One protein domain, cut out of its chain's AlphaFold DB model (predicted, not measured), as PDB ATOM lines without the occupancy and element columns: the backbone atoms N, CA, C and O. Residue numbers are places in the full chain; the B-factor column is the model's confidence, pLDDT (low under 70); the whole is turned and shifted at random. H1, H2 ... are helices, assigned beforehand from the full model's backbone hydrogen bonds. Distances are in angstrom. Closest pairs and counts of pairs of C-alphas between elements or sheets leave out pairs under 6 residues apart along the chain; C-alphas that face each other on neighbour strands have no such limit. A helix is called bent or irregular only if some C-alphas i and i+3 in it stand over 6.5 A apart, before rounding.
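What this domain is: This is residues 112 to 215 of the 392 residues of an uncharacterized protein of Natrinema pallidum DSM 3751 (UniProt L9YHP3). The longest helix, H4, crosses H3 steeply and ends on H2, and H1 crosses H2 on the side away from H4; the result is an elongated assembly of crossed helices rather than a bundle of parallel ones. A long link with no named element, residues 134 to 153, joins H1 to H2, its C-alphas lying 7 to 16 A from the mean of all C-alphas. The printed part has 104 residues with four named helices, in the order H1, H2, H3, H4, and no named strand; its class is all helix, with 61 residues in the helices. It is compact, with a radius of gyration of the C-alphas of 13.2 A, and its C-alphas span 42 by 27 by 20 A.

Where its parts are: Find C-alpha 193 at (-32.695, -1.154, 98.227); from there H4, residues 193 to 212, runs 27.9 A to C-alpha 212 at (-15.457, 12.373, 80.883). It has a kink of 31 degrees near residue 206, and it is irregular, with C-alphas 194 and 197 standing 7.3 A apart. Just before it in the chain, look at H3, residues 174 to 188, 21.5 A long; it is irregular too, with C-alphas 184 and 187 standing 7.1 A apart. H2 takes residues 154 to 168 and is 21.0 A long. H1, residues 123 to 133, begins at C-alpha 123, at (-15.406, 19.282, 101.231), and is 15.3 A long.

How they stand to each other: Start at H2, the hub, which touches the three other helices. H4 touches H2 with residues 206 to 212 alone, about perpendicular at 79 degrees; their closest C-alphas, those of Ala 158 and Ile 211, are 4.9 A apart. H1 touches residues 156 to 160 of H2, about perpendicular at 75 degrees, with the closest C-alphas, those of Arg 127 and Met 156, 6.7 A apart. H2 and H3 only just touch, with 3 pairs of C-alphas within 8 A, the closest being those of Leu 161 and Arg 180 at 7.2 A; they run opposite ways at a steep tilt of 52 degrees. H3 and H4 touch at a steep tilt of 59 degrees, opposite ways, and the C-alphas of Glu 178 and Ile 204, their closest, are 6.1 A apart. H1 is apart from H3 and from H4. In H1 and H2 every O i to N i+4 pair is within hydrogen-bond range; in H3 it is 9 of 11 and in H4 12 of 16.

The domain as a whole: The two C-alphas farthest apart, those of His 112 and Asp 194, are 42.4 A apart. The printed part has no cut. The link from H1 to H2 is long, with 20 residues, while those from H2 to H3 and from H3 to H4 are tight. The mean pLDDT of the printed part is 86.1, and one residue, Pro 192, is under 70.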
ATOM      1  N   HIS A 112       1.276  18.783  94.813       80.31
ATOM      2  CA  HIS A 112       2.161  17.695  95.229       80.31
ATOM      3  C   HIS A 112       1.720  16.991  96.526       80.31
ATOM      4  O   HIS A 112       1.980  15.804  96.709       80.31
ATOM      5  N   GLY A 113       1.091  17.727  97.444       80.69
ATOM      6  CA  GLY A 113       0.509  17.174  98.666       80.69
ATOM      7  C   GLY A 113      -0.784  16.409  98.397       80.69
ATOM      8  O   GLY A 113      -1.002  15.363  99.002       80.69
ATOM      9  N   LEU A 114      -1.603  16.895  97.459       87.19
ATOM     10  CA  LEU A 114      -2.857  16.262  97.041       87.19
ATOM     11  C   LEU A 114      -2.631  14.956  96.284       87.19
ATOM     12  O   LEU A 114      -3.343  13.992  96.533       87.19
ATOM     13  N   ALA A 115      -1.608  14.898  95.431       86.75
ATOM     14  CA  ALA A 115      -1.240  13.703  94.671       86.75
ATOM     15  C   ALA A 115      -0.706  12.546  95.541       86.75
ATOM     16  O   ALA A 115      -0.489  11.441  95.050       86.75
ATOM     17  N   LYS A 116      -0.464  12.776  96.839       84.81
ATOM     18  CA  LYS A 116       0.074  11.778  97.769       84.81
ATOM     19  C   LYS A 116      -0.956  11.362  98.810       84.81
ATOM     20  O   LYS A 116      -1.734  12.185  99.297       84.81
ATOM     21  N   ALA A 117      -0.872  10.097  99.220       83.31
ATOM     22  CA  ALA A 117      -1.592   9.585 100.376       83.31
ATOM     23  C   ALA A 117      -1.385  10.493 101.598       83.31
ATOM     24  O   ALA A 117      -0.290  11.014 101.841       83.31
ATOM     25  N   GLY A 118      -2.445  10.693 102.374       78.00
ATOM     26  CA  GLY A 118      -2.452  11.640 103.480       78.00
ATOM     27  C   GLY A 118      -3.811  11.700 104.172       78.00
ATOM     28  O   GLY A 118      -4.680  10.881 103.879       78.00
ATOM     29  N   PRO A 119      -4.005  12.644 105.105       78.50
ATOM     30  CA  PRO A 119      -5.273  12.779 105.807       78.50
ATOM     31  C   PRO A 119      -6.404  13.158 104.844       78.50
ATOM     32  O   PRO A 119      -6.208  13.956 103.922       78.50
ATOM     33  N   GLN A 120      -7.592  12.611 105.104       86.06
ATOM     34  CA  GLN A 120      -8.810  12.993 104.396       86.06
ATOM     35  C   GLN A 120      -9.065  14.489 104.549       86.06
ATOM     36  O   GLN A 120      -8.969  15.047 105.645       86.06
ATOM     37  N   LEU A 121      -9.400  15.119 103.433       85.19
ATOM     38  CA  LEU A 121      -9.730  16.527 103.348       85.19
ATOM     39  C   LEU A 121     -11.237  16.712 103.452       85.19
ATOM     40  O   LEU A 121     -12.030  15.885 103.002       85.19
ATOM     41  N   SER A 122     -11.636  17.833 104.032       85.19
ATOM     42  CA  SER A 122     -13.026  18.262 104.045       85.19
ATOM     43  C   SER A 122     -13.485  18.712 102.656       85.19
ATOM     44  O   SER A 122     -12.694  19.067 101.779       85.19
ATOM     45  N   TRP A 123     -14.805  18.771 102.466       84.38
ATOM     46  CA  TRP A 123     -15.406  19.282 101.231       84.38
ATOM     47  C   TRP A 123     -14.895  20.679 100.856       84.38
ATOM     48  O   TRP A 123     -14.674  20.957  99.679       84.38
ATOM     49  N   ASP A 124     -14.746  21.567 101.841       83.31
ATOM     50  CA  ASP A 124     -14.327  22.945 101.584       83.31
ATOM     51  C   ASP A 124     -12.853  23.000 101.153       83.31
ATOM     52  O   ASP A 124     -12.529  23.748 100.233       83.31
ATOM     53  N   GLU A 125     -11.990  22.155 101.727       85.50
ATOM     54  CA  GLU A 125     -10.582  22.022 101.330       85.50
ATOM     55  C   GLU A 125     -10.437  21.435  99.919       85.50
ATOM     56  O   GLU A 125      -9.716  22.000  99.100       85.50
ATOM     57  N   LEU A 126     -11.173  20.365  99.590       87.00
ATOM     58  CA  LEU A 126     -11.177  19.774  98.242       87.00
ATOM     59  C   LEU A 126     -11.699  20.758  97.190       87.00
ATOM     60  O   LEU A 126     -11.138  20.895  96.103       87.00
ATOM     61  N   ARG A 127     -12.774  21.482  97.522       88.06
ATOM     62  CA  ARG A 127     -13.345  22.505  96.645       88.06
ATOM     63  C   ARG A 127     -12.363  23.649  96.409       88.06
ATOM     64  O   ARG A 127     -12.296  24.155  95.290       88.06
ATOM     65  N   GLU A 128     -11.655  24.092  97.441       85.62
ATOM     66  CA  GLU A 128     -10.686  25.179  97.318       85.62
ATOM     67  C   GLU A 128      -9.432  24.751  96.552       85.62
ATOM     68  O   GLU A 128      -8.955  25.503  95.703       85.62
ATOM     69  N   ALA A 129      -8.966  23.519  96.773       85.31
ATOM     70  CA  ALA A 129      -7.881  22.908  96.016       85.31
ATOM     71  C   ALA A 129      -8.186  22.886  94.512       85.31
ATOM     72  O   ALA A 129      -7.411  23.423  93.722       85.31
ATOM     73  N   VAL A 130      -9.351  22.359  94.117       88.62
ATOM     74  CA  VAL A 130      -9.771  22.346  92.707       88.62
ATOM     75  C   VAL A 130      -9.887  23.766  92.152       88.62
ATOM     76  O   VAL A 130      -9.411  24.037  91.060       88.62
ATOM     77  N   LYS A 131     -10.470  24.720  92.883       87.31
ATOM     78  CA  LYS A 131     -10.581  26.104  92.385       87.31
ATOM     79  C   LYS A 131      -9.235  26.785  92.160       87.31
ATOM     80  O   LYS A 131      -9.120  27.590  91.241       87.31
ATOM     81  N   SER A 132      -8.270  26.508  93.029       82.88
ATOM     82  CA  SER A 132      -6.976  27.186  93.045       82.88
ATOM     83  C   SER A 132      -5.954  26.538  92.112       82.88
ATOM     84  O   SER A 132      -5.052  27.224  91.634       82.88
ATOM     85  N   HIS A 133      -6.069  25.230  91.868       84.56
ATOM     86  CA  HIS A 133      -5.006  24.433  91.255       84.56
ATOM     87  C   HIS A 133      -5.449  23.559  90.078       84.56
ATOM     88  O   HIS A 133      -4.637  22.779  89.594       84.56
ATOM     89  N   TRP A 134      -6.698  23.665  89.612       91.00
ATOM     90  CA  TRP A 134      -7.157  22.868  88.475       91.00
ATOM     91  C   TRP A 134      -6.289  23.088  87.232       91.00
ATOM     92  O   TRP A 134      -6.159  24.208  86.736       91.00
ATOM     93  N   SER A 135      -5.741  21.990  86.729       85.50
ATOM     94  CA  SER A 135      -4.967  21.885  85.498       85.50
ATOM     95  C   SER A 135      -5.086  20.460  84.949       85.50
ATOM     96  O   SER A 135      -5.726  19.593  85.556       85.50
ATOM     97  N   ASP A 136      -4.464  20.203  83.807       81.31
ATOM     98  CA  ASP A 136      -4.492  18.888  83.162       81.31
ATOM     99  C   ASP A 136      -3.691  17.829  83.940       81.31
ATOM    100  O   ASP A 136      -4.107  16.676  84.018       81.31
ATOM    101  N   GLU A 137      -2.637  18.255  84.641       81.88
ATOM    102  CA  GLU A 137      -1.793  17.429  85.525       81.88
ATOM    103  C   GLU A 137      -2.364  17.296  86.954       81.88
ATOM    104  O   GLU A 137      -1.806  16.613  87.819       81.88
ATOM    105  N   PHE A 138      -3.458  18.003  87.262       90.12
ATOM    106  CA  PHE A 138      -3.996  18.041  88.617       90.12
ATOM    107  C   PHE A 138      -4.612  16.692  89.006       90.12
ATOM    108  O   PHE A 138      -5.550  16.205  88.365       90.12
ATOM    109  N   THR A 139      -4.102  16.125  90.101       92.81
ATOM    110  CA  THR A 139      -4.490  14.823  90.652       92.81
ATOM    111  C   THR A 139      -4.765  14.915  92.155       92.81
ATOM    112  O   THR A 139      -4.214  15.764  92.861       92.81
ATOM    113  N   ILE A 140      -5.641  14.043  92.659       91.94
ATOM    114  CA  ILE A 140      -5.953  13.915  94.087       91.94
ATOM    115  C   ILE A 140      -5.893  12.438  94.451       91.94
ATOM    116  O   ILE A 140      -6.691  11.658  93.955       91.94
ATOM    117  N   HIS A 141      -5.005  12.055  95.361       92.25
ATOM    118  CA  HIS A 141      -4.915  10.676  95.823       92.25
ATOM    119  C   HIS A 141      -6.230  10.234  96.506       92.25
ATOM    120  O   HIS A 141      -6.759  11.004  97.317       92.25
ATOM    121  N   PRO A 142      -6.726   8.998  96.283       90.19
ATOM    122  CA  PRO A 142      -8.014   8.529  96.810       90.19
ATOM    123  C   PRO A 142      -8.154   8.697  98.327       90.19
ATOM    124  O   PRO A 142      -9.152   9.230  98.796       90.19
ATOM    125  N   ASP A 143      -7.107   8.372  99.098       87.19
ATOM    126  CA  ASP A 143      -7.081   8.546 100.565       87.19
ATOM    127  C   ASP A 143      -7.380   9.976 101.053       87.19
ATOM    128  O   ASP A 143      -7.767  10.169 102.207       87.19
ATOM    129  N   ARG A 144      -7.190  10.998 100.206       85.88
ATOM    130  CA  ARG A 144      -7.489  12.398 100.548       85.88
ATOM    131  C   ARG A 144      -8.979  12.710 100.451       85.88
ATOM    132  O   ARG A 144      -9.396  13.749 100.959       85.88
ATOM    133  N   VAL A 145      -9.782  11.843  99.840       89.81
ATOM    134  CA  VAL A 145     -11.225  12.017  99.672       89.81
ATOM    135  C   VAL A 145     -11.949  10.978 100.527       89.81
ATOM    136  O   VAL A 145     -11.792   9.777 100.346       89.81
ATOM    137  N   GLY A 146     -12.752  11.428 101.490       78.94
ATOM    138  CA  GLY A 146     -13.649  10.523 102.212       78.94
ATOM    139  C   GLY A 146     -14.842  10.110 101.343       78.94
ATOM    140  O   GLY A 146     -15.351  10.915 100.559       78.94
ATOM    141  N   THR A 147     -15.323   8.879 101.513       83.38
ATOM    142  CA  THR A 147     -16.451   8.305 100.749       83.38
ATOM    143  C   THR A 147     -17.767   9.075 100.926       83.38
ATOM    144  O   THR A 147     -18.650   9.010 100.076       83.38
ATOM    145  N   ASP A 148     -17.907   9.834 102.015       80.12
ATOM    146  CA  ASP A 148     -19.084  10.632 102.383       80.12
ATOM    147  C   ASP A 148     -18.860  12.157 102.300       80.12
ATOM    148  O   ASP A 148     -19.719  12.952 102.686       80.12
ATOM    149  N   VAL A 149     -17.703  12.594 101.791       79.62
ATOM    150  CA  VAL A 149     -17.306  14.012 101.809       79.62
ATOM    151  C   VAL A 149     -17.873  14.792 100.622       79.62
ATOM    152  O   VAL A 149     -18.156  15.992 100.739       79.62
ATOM    153  N   LEU A 150     -18.027  14.147  99.462       80.81
ATOM    154  CA  LEU A 150     -18.489  14.831  98.257       80.81
ATOM    155  C   LEU A 150     -19.941  15.283  98.408       80.81
ATOM    156  O   LEU A 150     -20.796  14.546  98.890       80.81
ATOM    157  N   LYS A 151     -20.242  16.503  97.950       78.12
ATOM    158  CA  LYS A 151     -21.596  17.082  97.998       78.12
ATOM    159  C   LYS A 151     -22.297  17.000  96.640       78.12
ATOM    160  O   LYS A 151     -21.706  16.646  95.623       78.12
ATOM    161  N   SER A 152     -23.572  17.383  96.595       71.19
ATOM    162  CA  SER A 152     -24.413  17.404  95.384       71.19
ATOM    163  C   SER A 152     -24.038  18.480  94.342       71.19
ATOM    164  O   SER A 152     -24.773  18.712  93.379       71.19
ATOM    165  N   SER A 153     -22.885  19.144  94.490       77.31
ATOM    166  CA  SER A 153     -22.341  20.047  93.472       77.31
ATOM    167  C   SER A 153     -21.786  19.232  92.306       77.31
ATOM    168  O   SER A 153     -20.659  18.755  92.358       77.31
ATOM    169  N   ARG A 154     -22.594  19.070  91.253       80.06
ATOM    170  CA  ARG A 154     -22.268  18.202  90.110       80.06
ATOM    171  C   ARG A 154     -20.914  18.509  89.479       80.06
ATOM    172  O   ARG A 154     -20.101  17.610  89.352       80.06
ATOM    173  N   GLU A 155     -20.663  19.774  89.159       87.25
ATOM    174  CA  GLU A 155     -19.419  20.196  88.506       87.25
ATOM    175  C   GLU A 155     -18.185  19.975  89.395       87.25
ATOM    176  O   GLU A 155     -17.199  19.397  88.956       87.25
ATOM    177  N   MET A 156     -18.234  20.405  90.660       89.00
ATOM    178  CA  MET A 156     -17.073  20.299  91.551       89.00
ATOM    179  C   MET A 156     -16.780  18.847  91.917       89.00
ATOM    180  O   MET A 156     -15.628  18.435  91.895       89.00
ATOM    181  N   SER A 157     -17.814  18.059  92.214       87.38
ATOM    182  CA  SER A 157     -17.636  16.639  92.518       87.38
ATOM    183  C   SER A 157     -17.167  15.854  91.289       87.38
ATOM    184  O   SER A 157     -16.357  14.953  91.453       87.38
ATOM    185  N   ALA A 158     -17.588  16.222  90.070       92.75
ATOM    186  CA  ALA A 158     -17.047  15.637  88.840       92.75
ATOM    187  C   ALA A 158     -15.554  15.957  88.654       92.75
ATOM    188  O   ALA A 158     -14.777  15.047  88.396       92.75
ATOM    189  N   LYS A 159     -15.125  17.210  88.874       94.19
ATOM    190  CA  LYS A 159     -13.698  17.591  88.843       94.19
ATOM    191  C   LYS A 159     -12.869  16.847  89.888       94.19
ATOM    192  O   LYS A 159     -11.781  16.377  89.578       94.19
ATOM    193  N   ILE A 160     -13.383  16.714  91.113       93.94
ATOM    194  CA  ILE A 160     -12.703  15.955  92.171       93.94
ATOM    195  C   ILE A 160     -12.579  14.482  91.766       93.94
ATOM    196  O   ILE A 160     -11.487  13.934  91.857       93.94
ATOM    197  N   LEU A 161     -13.654  13.858  91.273       95.44
ATOM    198  CA  LEU A 161     -13.615  12.460  90.832       95.44
ATOM    199  C   LEU A 161     -12.687  12.253  89.632       95.44
ATOM    200  O   LEU A 161     -11.949  11.278  89.616       95.44
ATOM    201  N   ALA A 162     -12.653  13.184  88.676       95.62
ATOM    202  CA  ALA A 162     -11.688  13.152  87.580       95.62
ATOM    203  C   ALA A 162     -10.246  13.226  88.109       95.62
ATOM    204  O   ALA A 162      -9.420  12.406  87.729       95.62
ATOM    205  N   ALA A 163      -9.944  14.134  89.044       93.75
ATOM    206  CA  ALA A 163      -8.617  14.219  89.658       93.75
ATOM    207  C   ALA A 163      -8.231  12.957  90.451       93.75
ATOM    208  O   ALA A 163      -7.051  12.609  90.493       93.75
ATOM    209  N   VAL A 164      -9.208  12.273  91.059       95.19
ATOM    210  CA  VAL A 164      -9.007  10.968  91.707       95.19
ATOM    211  C   VAL A 164      -8.681   9.897  90.675       95.19
ATOM    212  O   VAL A 164      -7.643   9.254  90.791       95.19
ATOM    213  N   LEU A 165      -9.494   9.761  89.627       94.94
ATOM    214  CA  LEU A 165      -9.284   8.779  88.560       94.94
ATOM    215  C   LEU A 165      -7.913   8.941  87.890       94.94
ATOM    216  O   LEU A 165      -7.189   7.963  87.743       94.94
ATOM    217  N   ARG A 166      -7.512  10.183  87.583       92.62
ATOM    218  CA  ARG A 166      -6.187  10.513  87.025       92.62
ATOM    219  C   ARG A 166      -5.017  10.104  87.932       92.62
ATOM    220  O   ARG A 166      -3.894  10.018  87.456       92.62
ATOM    221  N   SER A 167      -5.250   9.940  89.237       90.44
ATOM    222  CA  SER A 167      -4.218   9.531  90.199       90.44
ATOM    223  C   SER A 167      -4.110   8.014  90.369       90.44
ATOM    224  O   SER A 167      -3.092   7.534  90.861       90.44
ATOM    225  N   GLU A 168      -5.167   7.280  90.016       87.06
ATOM    226  CA  GLU A 168      -5.260   5.837  90.239       87.06
ATOM    227  C   GLU A 168      -4.720   5.042  89.056       87.06
ATOM    228  O   GLU A 168      -3.978   4.087  89.268       87.06
ATOM    229  N   GLU A 169      -5.078   5.432  87.830       83.94
ATOM    230  CA  GLU A 169      -4.773   4.666  86.621       83.94
ATOM    231  C   GLU A 169      -4.426   5.593  85.445       83.94
ATOM    232  O   GLU A 169      -5.086   6.611  85.226       83.94
ATOM    233  N   ASP A 170      -3.435   5.198  84.637       81.50
ATOM    234  CA  ASP A 170      -3.149   5.849  83.346       81.50
ATOM    235  C   ASP A 170      -4.229   5.506  82.296       81.50
ATOM    236  O   ASP A 170      -4.514   6.306  81.403       81.50
ATOM    237  N   VAL A 171      -4.857   4.328  82.432       86.81
ATOM    238  CA  VAL A 171      -5.972   3.847  81.602       86.81
ATOM    239  C   VAL A 171      -7.228   3.730  82.462       86.81
ATOM    240  O   VAL A 171      -7.395   2.797  83.245       86.81
ATOM    241  N   ILE A 172      -8.154   4.661  82.282       89.12
ATOM    242  CA  ILE A 172      -9.410   4.744  83.020       89.12
ATOM    243  C   ILE A 172     -10.507   4.060  82.204       89.12
ATOM    244  O   ILE A 172     -11.010   4.608  81.225       89.12
ATOM    245  N   VAL A 173     -10.900   2.855  82.612       88.69
ATOM    246  CA  VAL A 173     -12.030   2.145  81.996       88.69
ATOM    247  C   VAL A 173     -13.363   2.765  82.411       88.69
ATOM    248  O   VAL A 173     -13.545   3.203  83.544       88.69
ATOM    249  N   ASP A 174     -14.341   2.728  81.517       87.25
ATOM    250  CA  ASP A 174     -15.686   3.263  81.722       87.25
ATOM    251  C   ASP A 174     -16.366   2.736  82.998       87.25
ATOM    252  O   ASP A 174     -16.938   3.497  83.779       87.25
ATOM    253  N   ARG A 175     -16.190   1.436  83.267       90.00
ATOM    254  CA  ARG A 175     -16.628   0.763  84.500       90.00
ATOM    255  C   ARG A 175     -16.060   1.425  85.761       90.00
ATOM    256  O   ARG A 175     -16.786   1.610  86.727       90.00
ATOM    257  N   LEU A 176     -14.786   1.813  85.743       92.69
ATOM    258  CA  LEU A 176     -14.117   2.415  86.897       92.69
ATOM    259  C   LEU A 176     -14.718   3.786  87.223       92.69
ATOM    260  O   LEU A 176     -14.850   4.138  88.392       92.69
ATOM    261  N   ILE A 177     -15.139   4.548  86.208       93.56
ATOM    262  CA  ILE A 177     -15.853   5.813  86.422       93.56
ATOM    263  C   ILE A 177     -17.179   5.555  87.150       93.56
ATOM    264  O   ILE A 177     -17.519   6.283  88.084       93.56
ATOM    265  N   GLU A 178     -17.926   4.527  86.742       94.81
ATOM    266  CA  GLU A 178     -19.190   4.142  87.383       94.81
ATOM    267  C   GLU A 178     -18.979   3.707  88.835       94.81
ATOM    268  O   GLU A 178     -19.657   4.228  89.724       94.81
ATOM    269  N   ASP A 179     -17.986   2.849  89.074       94.31
ATOM    270  CA  ASP A 179     -17.622   2.365  90.407       94.31
ATOM    271  C   ASP A 179     -17.243   3.547  91.329       94.31
ATOM    272  O   ASP A 179     -17.701   3.636  92.466       94.31
ATOM    273  N   ARG A 180     -16.502   4.550  90.830       94.06
ATOM    274  CA  ARG A 180     -16.150   5.749  91.619       94.06
ATOM    275  C   ARG A 180     -17.327   6.678  91.892       94.06
ATOM    276  O   ARG A 180     -17.374   7.323  92.943       94.06
ATOM    277  N   ILE A 181     -18.289   6.771  90.976       92.94
ATOM    278  CA  ILE A 181     -19.538   7.494  91.241       92.94
ATOM    279  C   ILE A 181     -20.307   6.796  92.365       92.94
ATOM    280  O   ILE A 181     -20.832   7.477  93.248       92.94
ATOM    281  N   GLU A 182     -20.359   5.466  92.360       92.69
ATOM    282  CA  GLU A 182     -20.979   4.696  93.435       92.69
ATOM    283  C   GLU A 182     -20.260   4.918  94.775       92.69
ATOM    284  O   GLU A 182     -20.894   5.383  95.726       92.69
ATOM    285  N   ASP A 183     -18.943   4.707  94.826       90.81
ATOM    286  CA  ASP A 183     -18.132   4.803  96.047       90.81
ATOM    287  C   ASP A 183     -18.279   6.159  96.759       90.81
ATOM    288  O   ASP A 183     -18.441   6.229  97.980       90.81
ATOM    289  N   TYR A 184     -18.229   7.257  95.996       90.56
ATOM    290  CA  TYR A 184     -18.167   8.607  96.560       90.56
ATOM    291  C   TYR A 184     -19.498   9.363  96.563       90.56
ATOM    292  O   TYR A 184     -19.614  10.387  97.238       90.56
ATOM    293  N   LEU A 185     -20.505   8.930  95.798       86.00
ATOM    294  CA  LEU A 185     -21.796   9.628  95.702       86.00
ATOM    295  C   LEU A 185     -23.003   8.732  95.998       86.00
ATOM    296  O   LEU A 185     -24.115   9.271  96.088       86.00
ATOM    297  N   GLY A 186     -22.804   7.423  96.176       80.69
ATOM    298  CA  GLY A 186     -23.840   6.455  96.541       80.69
ATOM    299  C   GLY A 186     -24.473   6.760  97.897       80.69
ATOM    300  O   GLY A 186     -25.691   6.711  98.026       80.69
ATOM    301  N   HIS A 187     -23.688   7.246  98.866       80.06
ATOM    302  CA  HIS A 187     -24.176   7.652 100.195       80.06
ATOM    303  C   HIS A 187     -25.256   8.756 100.166       80.06
ATOM    304  O   HIS A 187     -25.953   8.979 101.151       80.06
ATOM    305  N   GLN A 188     -25.390   9.485  99.051       77.12
ATOM    306  CA  GLN A 188     -26.409  10.524  98.874       77.12
ATOM    307  C   GLN A 188     -27.747   9.970  98.356       77.12
ATOM    308  O   GLN A 188     -28.682  10.743  98.129       77.12
ATOM    309  N   ILE A 189     -27.826   8.668  98.076       77.69
ATOM    310  CA  ILE A 189     -29.047   7.986  97.657       77.69
ATOM    311  C   ILE A 189     -29.807   7.570  98.918       77.69
ATOM    312  O   ILE A 189     -29.468   6.590  99.566       77.69
ATOM    313  N   ASP A 190     -30.856   8.318  99.255       72.00
ATOM    314  CA  ASP A 190     -31.762   8.002 100.369       72.00
ATOM    315  C   ASP A 190     -33.001   7.247  99.851       72.00
ATOM    316  O   ASP A 190     -34.136   7.727  99.917       72.00
ATOM    317  N   ARG A 191     -32.760   6.113  99.181       71.00
ATOM    318  CA  ARG A 191     -33.788   5.258  98.566       71.00
ATOM    319  C   ARG A 191     -33.708   3.844  99.140       71.00
ATOM    320  O   ARG A 191     -32.616   3.417  99.500       71.00
ATOM    321  N   PRO A 192     -34.842   3.131  99.239       69.31
ATOM    322  CA  PRO A 192     -34.832   1.729  99.639       69.31
ATOM    323  C   PRO A 192     -34.095   0.867  98.600       69.31
ATOM    324  O   PRO A 192     -34.003   1.247  97.432       69.31
ATOM    325  N   ASP A 193     -33.574  -0.286  99.031       73.56
ATOM    326  CA  ASP A 193     -32.695  -1.154  98.227       73.56
ATOM    327  C   ASP A 193     -33.305  -1.576  96.876       73.56
ATOM    328  O   ASP A 193     -32.584  -1.749  95.900       73.56
ATOM    329  N   ASP A 194     -34.632  -1.708  96.789       74.44
ATOM    330  CA  ASP A 194     -35.351  -2.053  95.557       74.44
ATOM    331  C   ASP A 194     -35.411  -0.910  94.524       74.44
ATOM    332  O   ASP A 194     -35.673  -1.166  93.352       74.44
ATOM    333  N   GLU A 195     -35.120   0.328  94.936       76.88
ATOM    334  CA  GLU A 195     -34.991   1.516  94.076       76.88
ATOM    335  C   GLU A 195     -33.538   2.042  93.994       76.88
ATOM    336  O   GLU A 195     -33.272   3.003  93.263       76.88
ATOM    337  N   TYR A 196     -32.593   1.453  94.742       77.12
ATOM    338  CA  TYR A 196     -31.208   1.933  94.826       77.12
ATOM    339  C   TYR A 196     -30.506   1.882  93.468       77.12
ATOM    340  O   TYR A 196     -29.945   2.890  93.040       77.12
ATOM    341  N   ASP A 197     -30.610   0.757  92.757       83.44
ATOM    342  CA  ASP A 197     -29.954   0.567  91.459       83.44
ATOM    343  C   ASP A 197     -30.441   1.591  90.424       83.44
ATOM    344  O   ASP A 197     -29.641   2.203  89.715       83.44
ATOM    345  N   GLU A 198     -31.751   1.854  90.366       80.25
ATOM    346  CA  GLU A 198     -32.314   2.869  89.467       80.25
ATOM    347  C   GLU A 198     -31.818   4.280  89.825       80.25
ATOM    348  O   GLU A 198     -31.486   5.083  88.945       80.25
ATOM    349  N   ALA A 199     -31.725   4.591  91.121       77.62
ATOM    350  CA  ALA A 199     -31.219   5.872  91.603       77.62
ATOM    351  C   ALA A 199     -29.706   6.044  91.366       77.62
ATOM    352  O   ALA A 199     -29.254   7.150  91.042       77.62
ATOM    353  N   LEU A 200     -28.930   4.964  91.477       82.81
ATOM    354  CA  LEU A 200     -27.503   4.934  91.173       82.81
ATOM    355  C   LEU A 200     -27.270   5.138  89.678       82.81
ATOM    356  O   LEU A 200     -26.500   6.020  89.299       82.81
ATOM    357  N   GLN A 201     -28.007   4.429  88.821       88.19
ATOM    358  CA  GLN A 201     -27.948   4.621  87.369       88.19
ATOM    359  C   GLN A 201     -28.322   6.052  86.966       88.19
ATOM    360  O   GLN A 201     -27.664   6.670  86.122       88.19
ATOM    361  N   TRP A 202     -29.319   6.648  87.628       86.81
ATOM    362  CA  TRP A 202     -29.626   8.063  87.436       86.81
ATOM    363  C   TRP A 202     -28.442   8.966  87.809       86.81
ATOM    364  O   TRP A 202     -28.126   9.886  87.052       86.81
ATOM    365  N   LYS A 203     -27.745   8.714  88.926       85.19
ATOM    366  CA  LYS A 203     -26.531   9.464  89.298       85.19
ATOM    367  C   LYS A 203     -25.408   9.266  88.283       85.19
ATOM    368  O   LYS A 203     -24.860  10.269  87.824       85.19
ATOM    369  N   ILE A 204     -25.121   8.031  87.884       90.25
ATOM    370  CA  ILE A 204     -24.113   7.710  86.867       90.25
ATOM    371  C   ILE A 204     -24.383   8.519  85.597       90.25
ATOM    372  O   ILE A 204     -23.530   9.299  85.179       90.25
ATOM    373  N   SER A 205     -25.614   8.484  85.074       88.44
ATOM    374  CA  SER A 205     -26.010   9.234  83.868       88.44
ATOM    375  C   SER A 205     -25.802  10.755  83.960       88.44
ATOM    376  O   SER A 205     -25.731  11.443  82.941       88.44
ATOM    377  N   ARG A 206     -25.731  11.312  85.177       88.19
ATOM    378  CA  ARG A 206     -25.588  12.754  85.428       88.19
ATOM    379  C   ARG A 206     -24.157  13.195  85.683       88.19
ATOM    380  O   ARG A 206     -23.847  14.342  85.372       88.19
ATOM    381  N   TYR A 207     -23.343  12.343  86.293       90.06
ATOM    382  CA  TYR A 207     -21.973  12.669  86.679       90.06
ATOM    383  C   TYR A 207     -20.959  12.184  85.651       90.06
ATOM    384  O   TYR A 207     -20.027  12.919  85.350       90.06
ATOM    385  N   LYS A 208     -21.174  11.006  85.062       93.56
ATOM    386  CA  LYS A 208     -20.240  10.384  84.125       93.56
ATOM    387  C   LYS A 208     -19.880  11.283  82.933       93.56
ATOM    388  O   LYS A 208     -18.688  11.487  82.743       93.56
ATOM    389  N   PRO A 209     -20.827  11.926  82.214       92.44
ATOM    390  CA  PRO A 209     -20.458  12.831  81.122       92.44
ATOM    391  C   PRO A 209     -19.578  14.000  81.585       92.44
ATOM    392  O   PRO A 209     -18.622  14.347  80.914       92.44
ATOM    393  N   LEU A 210     -19.846  14.553  82.775       92.88
ATOM    394  CA  LEU A 210     -19.065  15.664  83.334       92.88
ATOM    395  C   LEU A 210     -17.661  15.239  83.781       92.88
ATOM    396  O   LEU A 210     -16.759  16.066  83.823       92.88
ATOM    397  N   ILE A 211     -17.491  13.980  84.186       93.56
ATOM    398  CA  ILE A 211     -16.180  13.413  84.518       93.56
ATOM    399  C   ILE A 211     -15.394  13.172  83.229       93.56
ATOM    400  O   ILE A 211     -14.228  13.542  83.158       93.56
ATOM    401  N   VAL A 212     -16.047  12.608  82.207       91.69
ATOM    402  CA  VAL A 212     -15.457  12.373  80.883       91.69
ATOM    403  C   VAL A 212     -15.050  13.686  80.208       91.69
ATOM    404  O   VAL A 212     -13.984  13.726  79.617       91.69
ATOM    405  N   ASP A 213     -15.789  14.788  80.398       91.00
ATOM    406  CA  ASP A 213     -15.398  16.141  79.942       91.00
ATOM    407  C   ASP A 213     -14.055  16.639  80.539       91.00
ATOM    408  O   ASP A 213     -13.560  17.714  80.189       91.00
ATOM    409  N   HIS A 214     -13.488  15.918  81.508       91.19
ATOM    410  CA  HIS A 214     -12.204  16.210  82.146       91.19
ATOM    411  C   HIS A 214     -11.156  15.118  81.899       91.19
ATOM    412  O   HIS A 214     -10.096  15.133  82.530       91.19
ATOM    413  N   LEU A 215     -11.438  14.176  81.010       90.25
ATOM    414  CA  LEU A 215     -10.526  13.128  80.581       90.25
ATOM    415  C   LEU A 215     -10.382  13.195  79.061       90.25
ATOM    416  O   LEU A 215     -11.229  13.754  78.372       90.25
TER     417      LEU A 215